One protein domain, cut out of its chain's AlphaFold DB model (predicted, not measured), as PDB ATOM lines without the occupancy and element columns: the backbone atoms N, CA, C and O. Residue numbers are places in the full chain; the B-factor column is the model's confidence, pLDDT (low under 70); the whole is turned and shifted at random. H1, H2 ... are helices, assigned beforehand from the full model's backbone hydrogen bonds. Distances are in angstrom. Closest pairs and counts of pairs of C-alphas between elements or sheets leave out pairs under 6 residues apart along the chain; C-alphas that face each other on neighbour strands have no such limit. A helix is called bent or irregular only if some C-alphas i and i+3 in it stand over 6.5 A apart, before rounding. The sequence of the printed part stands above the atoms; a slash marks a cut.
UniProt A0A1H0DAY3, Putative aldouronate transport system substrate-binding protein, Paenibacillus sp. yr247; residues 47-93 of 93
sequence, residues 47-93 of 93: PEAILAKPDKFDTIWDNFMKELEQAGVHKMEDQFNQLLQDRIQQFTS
ATOM      1  N   PRO A  47    -104.622  86.100-101.053       92.19
ATOM      2  CA  PRO A  47    -104.619  87.563-101.099       92.19
ATOM      3  C   PRO A  47    -105.427  88.126-102.272       92.19
ATOM      4  O   PRO A  47    -106.129  89.118-102.099       92.19
ATOM      5  N   GLU A  48    -105.369  87.490-103.446       89.25
ATOM      6  CA  GLU A  48    -106.164  87.888-104.615       89.25
ATOM      7  C   GLU A  48    -107.668  87.823-104.323       89.25
ATOM      8  O   GLU A  48    -108.378  88.784-104.600       89.25
ATOM      9  N   ALA A  49    -108.144  86.739-103.705       88.88
ATOM     10  CA  ALA A  49    -109.543  86.572-103.326       88.88
ATOM     11  C   ALA A  49    -109.990  87.589-102.261       88.88
ATOM     12  O   ALA A  49    -111.103  88.099-102.342       88.88
ATOM     13  N   ILE A  50    -109.120  87.916-101.295       89.62
ATOM     14  CA  ILE A  50    -109.398  88.912-100.245       89.62
ATOM     15  C   ILE A  50    -109.481  90.333-100.822       89.62
ATOM     16  O   ILE A  50    -110.308  91.129-100.382       89.62
ATOM     17  N   LEU A  51    -108.612  90.671-101.778       91.25
ATOM     18  CA  LEU A  51    -108.544  92.005-102.387       91.25
ATOM     19  C   LEU A  51    -109.528  92.191-103.549       91.25
ATOM     20  O   LEU A  51    -109.785  93.321-103.971       91.25
ATOM     21  N   ALA A  52    -110.048  91.097-104.101       90.75
ATOM     22  CA  ALA A  52    -111.034  91.141-105.160       90.75
ATOM     23  C   ALA A  52    -112.379  91.675-104.662       90.75
ATOM     24  O   ALA A  52    -112.701  91.704-103.474       90.75
ATOM     25  N   LYS A  53    -113.202  92.097-105.620       90.94
ATOM     26  CA  LYS A  53    -114.594  92.413-105.331       90.94
ATOM     27  C   LYS A  53    -115.352  91.122-104.967       90.94
ATOM     28  O   LYS A  53    -115.051  90.081-105.553       90.94
ATOM     29  N   PRO A  54    -116.350  91.179-104.064       88.69
ATOM     30  CA  PRO A  54    -117.099  89.996-103.636       88.69
ATOM     31  C   PRO A  54    -117.736  89.202-104.785       88.69
ATOM     32  O   PRO A  54    -117.759  87.981-104.741       88.69
ATOM     33  N   ASP A  55    -118.180  89.881-105.846       92.56
ATOM     34  CA  ASP A  55    -118.756  89.273-107.057       92.56
ATOM     35  C   ASP A  55    -117.756  88.436-107.875       92.56
ATOM     36  O   ASP A  55    -118.156  87.687-108.763       92.56
ATOM     37  N   LYS A  56    -116.455  88.552-107.589       90.62
ATOM     38  CA  LYS A  56    -115.387  87.771-108.225       90.62
ATOM     39  C   LYS A  56    -114.841  86.652-107.346       90.62
ATOM     40  O   LYS A  56    -114.044  85.859-107.845       90.62
ATOM     41  N   PHE A  57    -115.237  86.591-106.073       89.19
ATOM     42  CA  PHE A  57    -114.704  85.619-105.123       89.19
ATOM     43  C   PHE A  57    -114.904  84.185-105.622       89.19
ATOM     44  O   PHE A  57    -113.924  83.453-105.730       89.19
ATOM     45  N   ASP A  58    -116.130  83.831-106.020       90.31
ATOM     46  CA  ASP A  58    -116.464  82.473-106.467       90.31
ATOM     47  C   ASP A  58    -115.609  82.045-107.667       90.31
ATOM     48  O   ASP A  58    -115.034  80.964-107.679       90.31
ATOM     49  N   THR A  59    -115.411  82.932-108.649       93.62
ATOM     50  CA  THR A  59    -114.562  82.634-109.815       93.62
ATOM     51  C   THR A  59    -113.093  82.440-109.423       93.62
ATOM     52  O   THR A  59    -112.418  81.559-109.957       93.62
ATOM     53  N   ILE A  60    -112.564  83.264-108.513       90.12
ATOM     54  CA  ILE A  60    -111.175  83.137-108.043       90.12
ATOM     55  C   ILE A  60    -111.006  81.839-107.252       90.12
ATOM     56  O   ILE A  60    -110.006  81.144-107.435       90.12
ATOM     57  N   TRP A  61    -111.991  81.496-106.424       89.19
ATOM     58  CA  TRP A  61    -112.017  80.271-105.638       89.19
ATOM     59  C   TRP A  61    -112.094  79.020-106.517       89.19
ATOM     60  O   TRP A  61    -111.275  78.115-106.365       89.19
ATOM     61  N   ASP A  62    -112.993  78.996-107.500       92.44
ATOM     62  CA  ASP A  62    -113.137  77.877-108.436       92.44
ATOM     63  C   ASP A  62    -111.864  77.655-109.259       92.44
ATOM     64  O   ASP A  62    -111.433  76.521-109.480       92.44
ATOM     65  N   ASN A  63    -111.229  78.742-109.705       92.25
ATOM     66  CA  ASN A  63    -109.956  78.660-110.416       92.25
ATOM     67  C   ASN A  63    -108.834  78.166-109.503       92.25
ATOM     68  O   ASN A  63    -108.026  77.344-109.928       92.25
ATOM     69  N   PHE A  64    -108.799  78.628-108.253       90.81
ATOM     70  CA  PHE A  64    -107.840  78.157-107.262       90.81
ATOM     71  C   PHE A  64    -107.985  76.649-107.006       90.81
ATOM     72  O   PHE A  64    -106.982  75.939-107.027       90.81
ATOM     73  N   MET A  65    -109.212  76.140-106.858       89.44
ATOM     74  CA  MET A  65    -109.463  74.706-106.676       89.44
ATOM     75  C   MET A  65    -109.029  73.879-107.887       89.44
ATOM     76  O   MET A  65    -108.311  72.894-107.727       89.44
ATOM     77  N   LYS A  66    -109.342  74.324-109.108       91.75
ATOM     78  CA  LYS A  66    -108.866  73.657-110.334       91.75
ATOM     79  C   LYS A  66    -107.344  73.636-110.440       91.75
ATOM     80  O   LYS A  66    -106.764  72.648-110.882       91.75
ATOM     81  N   GLU A  67    -106.682  74.721-110.054       88.06
ATOM     82  CA  GLU A  67    -105.222  74.799-110.056       88.06
ATOM     83  C   GLU A  67    -104.595  73.861-109.007       88.06
ATOM     84  O   GLU A  67    -103.546  73.275-109.275       88.06
ATOM     85  N   LEU A  68    -105.245  73.652-107.854       86.25
ATOM     86  CA  LEU A  68    -104.840  72.638-106.872       86.25
ATOM     87  C   LEU A  68    -105.023  71.209-107.403       86.25
ATOM     88  O   LEU A  68    -104.112  70.386-107.276       86.25
ATOM     89  N   GLU A  69    -106.157  70.914-108.042       87.06
ATOM     90  CA  GLU A  69    -106.401  69.616-108.688       87.06
ATOM     91  C   GLU A  69    -105.329  69.319-109.750       87.06
ATOM     92  O   GLU A  69    -104.716  68.249-109.743       87.06
ATOM     93  N   GLN A  70    -105.019  70.300-110.604       87.19
ATOM     94  CA  GLN A  70    -103.961  70.204-111.616       87.19
ATOM     95  C   GLN A  70    -102.560  70.065-111.015       87.19
ATOM     96  O   GLN A  70    -101.700  69.408-111.606       87.19
ATOM     97  N   ALA A  71    -102.315  70.654-109.841       83.94
ATOM     98  CA  ALA A  71    -101.058  70.484-109.121       83.94
ATOM     99  C   ALA A  71    -100.864  69.049-108.602       83.94
ATOM    100  O   ALA A  71     -99.741  68.696-108.238       83.94
ATOM    101  N   GLY A  72    -101.911  68.216-108.624       83.25
ATOM    102  CA  GLY A  72    -101.863  66.812-108.228       83.25
ATOM    103  C   GLY A  72    -102.286  66.571-106.783       83.25
ATOM    104  O   GLY A  72    -101.861  65.573-106.205       83.25
ATOM    105  N   VAL A  73    -103.107  67.455-106.199       75.75
ATOM    106  CA  VAL A  73    -103.502  67.381-104.780       75.75
ATOM    107  C   VAL A  73    -104.077  66.014-104.390       75.75
ATOM    108  O   VAL A  73    -103.721  65.507-103.338       75.75
ATOM    109  N   HIS A  74    -104.827  65.341-105.270       80.06
ATOM    110  CA  HIS A  74    -105.363  64.001-104.992       80.06
ATOM    111  C   HIS A  74    -104.282  62.927-104.821       80.06
ATOM    112  O   HIS A  74    -104.393  62.066-103.956       80.06
ATOM    113  N   LYS A  75    -103.183  63.003-105.584       74.62
ATOM    114  CA  LYS A  75    -102.047  62.085-105.389       74.62
ATOM    115  C   LYS A  75    -101.374  62.317-104.039       74.62
ATOM    116  O   LYS A  75    -100.934  61.365-103.400       74.62
ATOM    117  N   MET A  76    -101.298  63.577-103.614       71.94
ATOM    118  CA  MET A  76    -100.789  63.937-102.295       71.94
ATOM    119  C   MET A  76    -101.742  63.470-101.189       71.94
ATOM    120  O   MET A  76    -101.265  62.933-100.199       71.94
ATOM    121  N   GLU A  77    -103.059  63.624-101.353       71.69
ATOM    122  CA  GLU A  77    -104.070  63.141-100.401       71.69
ATOM    123  C   GLU A  77    -103.980  61.627-100.194       71.69
ATOM    124  O   GLU A  77    -103.971  61.179 -99.050       71.69
ATOM    125  N   ASP A  78    -103.838  60.841-101.265       79.75
ATOM    126  CA  ASP A  78    -103.684  59.385-101.169       79.75
ATOM    127  C   ASP A  78    -102.412  58.992-100.401       79.75
ATOM    128  O   ASP A  78    -102.460  58.170 -99.482       79.75
ATOM    129  N   GLN A  79    -101.276  59.619-100.724       71.88
ATOM    130  CA  GLN A  79    -100.006  59.380-100.029       71.88
ATOM    131  C   GLN A  79    -100.062  59.829 -98.564       71.88
ATOM    132  O   GLN A  79     -99.563  59.140 -97.674       71.88
ATOM    133  N   PHE A  80    -100.696  60.967 -98.290       71.94
ATOM    134  CA  PHE A  80    -100.848  61.483 -96.937       71.94
ATOM    135  C   PHE A  80    -101.785  60.598 -96.110       71.94
ATOM    136  O   PHE A  80    -101.479  60.299 -94.961       71.94
ATOM    137  N   ASN A  81    -102.875  60.099 -96.700       74.75
ATOM    138  CA  ASN A  81    -103.771  59.138 -96.060       74.75
ATOM    139  C   ASN A  81    -103.046  57.842 -95.688       74.75
ATOM    140  O   ASN A  81    -103.251  57.342 -94.584       74.75
ATOM    141  N   GLN A  82    -102.167  57.322 -96.550       77.25
ATOM    142  CA  GLN A  82    -101.333  56.163 -96.211       77.25
ATOM    143  C   GLN A  82    -100.413  56.457 -95.019       77.25
ATOM    144  O   GLN A  82    -100.445  55.725 -94.033       77.25
ATOM    145  N   LEU A  83     -99.685  57.580 -95.044       71.69
ATOM    146  CA  LEU A  83     -98.823  57.996 -93.929       71.69
ATOM    147  C   LEU A  83     -99.599  58.191 -92.616       71.69
ATOM    148  O   LEU A  83     -99.098  57.876 -91.535       71.69
ATOM    149  N   LEU A  84    -100.827  58.711 -92.695       69.56
ATOM    150  CA  LEU A  84    -101.717  58.857 -91.547       69.56
ATOM    151  C   LEU A  84    -102.127  57.497 -90.977       69.56
ATOM    152  O   LEU A  84    -102.069  57.320 -89.760       69.56
ATOM    153  N   GLN A  85    -102.517  56.545 -91.829       73.00
ATOM    154  CA  GLN A  85    -102.879  55.190 -91.403       73.00
ATOM    155  C   GLN A  85    -101.683  54.468 -90.772       73.00
ATOM    156  O   GLN A  85    -101.822  53.926 -89.675       73.00
ATOM    157  N   ASP A  86    -100.503  54.547 -91.391       74.94
ATOM    158  CA  ASP A  86     -99.264  53.968 -90.858       74.94
ATOM    159  C   ASP A  86     -98.934  54.542 -89.474       74.94
ATOM    160  O   ASP A  86     -98.605  53.812 -88.537       74.94
ATOM    161  N   ARG A  87     -99.081  55.862 -89.302       68.12
ATOM    162  CA  ARG A  87     -98.851  56.518 -88.012       68.12
ATOM    163  C   ARG A  87     -99.897  56.112 -86.968       68.12
ATOM    164  O   ARG A  87     -99.527  55.860 -85.825       68.12
ATOM    165  N   ILE A  88    -101.180  56.029 -87.326       70.00
ATOM    166  CA  ILE A  88    -102.241  55.567 -86.412       70.00
ATOM    167  C   ILE A  88    -101.957  54.136 -85.932       70.00
ATOM    168  O   ILE A  88    -102.105  53.860 -84.740       70.00
ATOM    169  N   GLN A  89    -101.499  53.251 -86.824       69.62
ATOM    170  CA  GLN A  89    -101.086  51.896 -86.450       69.62
ATOM    171  C   GLN A  89     -99.902  51.906 -85.476       69.62
ATOM    172  O   GLN A  89     -99.959  51.221 -84.459       69.62
ATOM    173  N   GLN A  90     -98.875  52.730 -85.719       64.44
ATOM    174  CA  GLN A  90     -97.725  52.856 -84.812       64.44
ATOM    175  C   GLN A  90     -98.093  53.394 -83.422       64.44
ATOM    176  O   GLN A  90     -97.467  53.009 -82.443       64.44
ATOM    177  N   PHE A  91     -99.099  54.269 -83.311       57.62
ATOM    178  CA  PHE A  91     -99.566  54.786 -82.018       57.62
ATOM    179  C   PHE A  91    -100.504  53.835 -81.260       57.62
ATOM    180  O   PHE A  91    -100.729  54.042 -80.069       57.62
ATOM    181  N   THR A  92    -101.075  52.832 -81.934       53.78
ATOM    182  CA  THR A  92    -102.040  51.886 -81.340       53.78
ATOM    183  C   THR A  92    -101.403  50.528 -81.005       53.78
ATOM    184  O   THR A  92    -102.064  49.689 -80.391       53.78
ATOM    185  N   SER A  93    -100.143  50.298 -81.400       47.59
ATOM    186  CA  SER A  93     -99.406  49.047 -81.170       47.59
ATOM    187  C   SER A  93     -98.483  49.083 -79.956       47.59
ATOM    188  O   SER A  93     -98.086  50.182 -79.515       47.59
TER     189      SER A  93
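This is residues 47 to 93 of the 93 residues of the protein "Putative aldouronate transport system substrate-binding protein" of Paenibacillus sp. yr247 (UniProt A0A1H0DAY3). Two long helices, H2 and H3, meet near their ends in a wide, open V, and a short helix, H1, is folded back on the beginning of H2. Residues 74 to 93, of which 74 to 92 belong to H3, stick out as a long free arm. The printed part has 47 residues with three named helices, in the order H1, H2, H3, and no named strand; its class is all helix. It is extended, with a radius of gyration of the C-alphas of 16.9 A, and the C-alphas span 52 by 19 by 13 A.

The printed part begins with H1, residues 47 to 51, which touches H2, residues 54 to 71, with 6 pairs of C-alphas within 8 A. The closest C-alphas of the two are those of Ala 49 and Phe 57, 5.5 A apart. H2 touches H1 with its residues 56 to 61 alone, and the two centres are 11.5 A apart. H3, residues 73 to 92, touches no helix. H2 and H3 meet only through their link, and they are near each other, with 5 pairs of C-alphas within 10 A. H1 and H3 are apart. In H1 and H3 every O i to N i+4 pair is within hydrogen-bond range; in H2 it is 12 of 14.

H1 starts at C-alpha 47, at (-104.619, 87.563, -101.099), and has 5 residues. After the tight link of 2 residues comes H2, with 18 residues, from C-alpha 54 at (-117.099, 89.996, -103.636) to C-alpha 71; its first and last C-alphas are 25.8 A apart. H2 is irregular: C-alphas 55 and 58 are 7.2 A apart, against about 5 A in a regular helix. One residue, Gly 72, makes the tight link to H3. H3, the longest helix with 20 residues, measures 28.1 A from its first to its last C-alpha and ends at C-alpha 92, at (-102.040, 51.886, -81.340).

The outline is a rod. The two C-alphas farthest apart are those of Lys 53 and Ser 93, at 51.9 A, and the first and last printed C-alphas, of Pro 47 and Ser 93, are 43.7 A apart. Residues 66 to 72, of which 66 to 71 belong to H2, stand free, as do residues 74 to 93. The printed part has no cut, and neither link is long. It ends at Ser 93, the chain's last residue. The mean pLDDT of the printed part is 80.8; it is 90 in H1, 90 in H2 and 71 in H3. Residues 84, 87 and 89 to 93 are under 70, where the model's confidence is low.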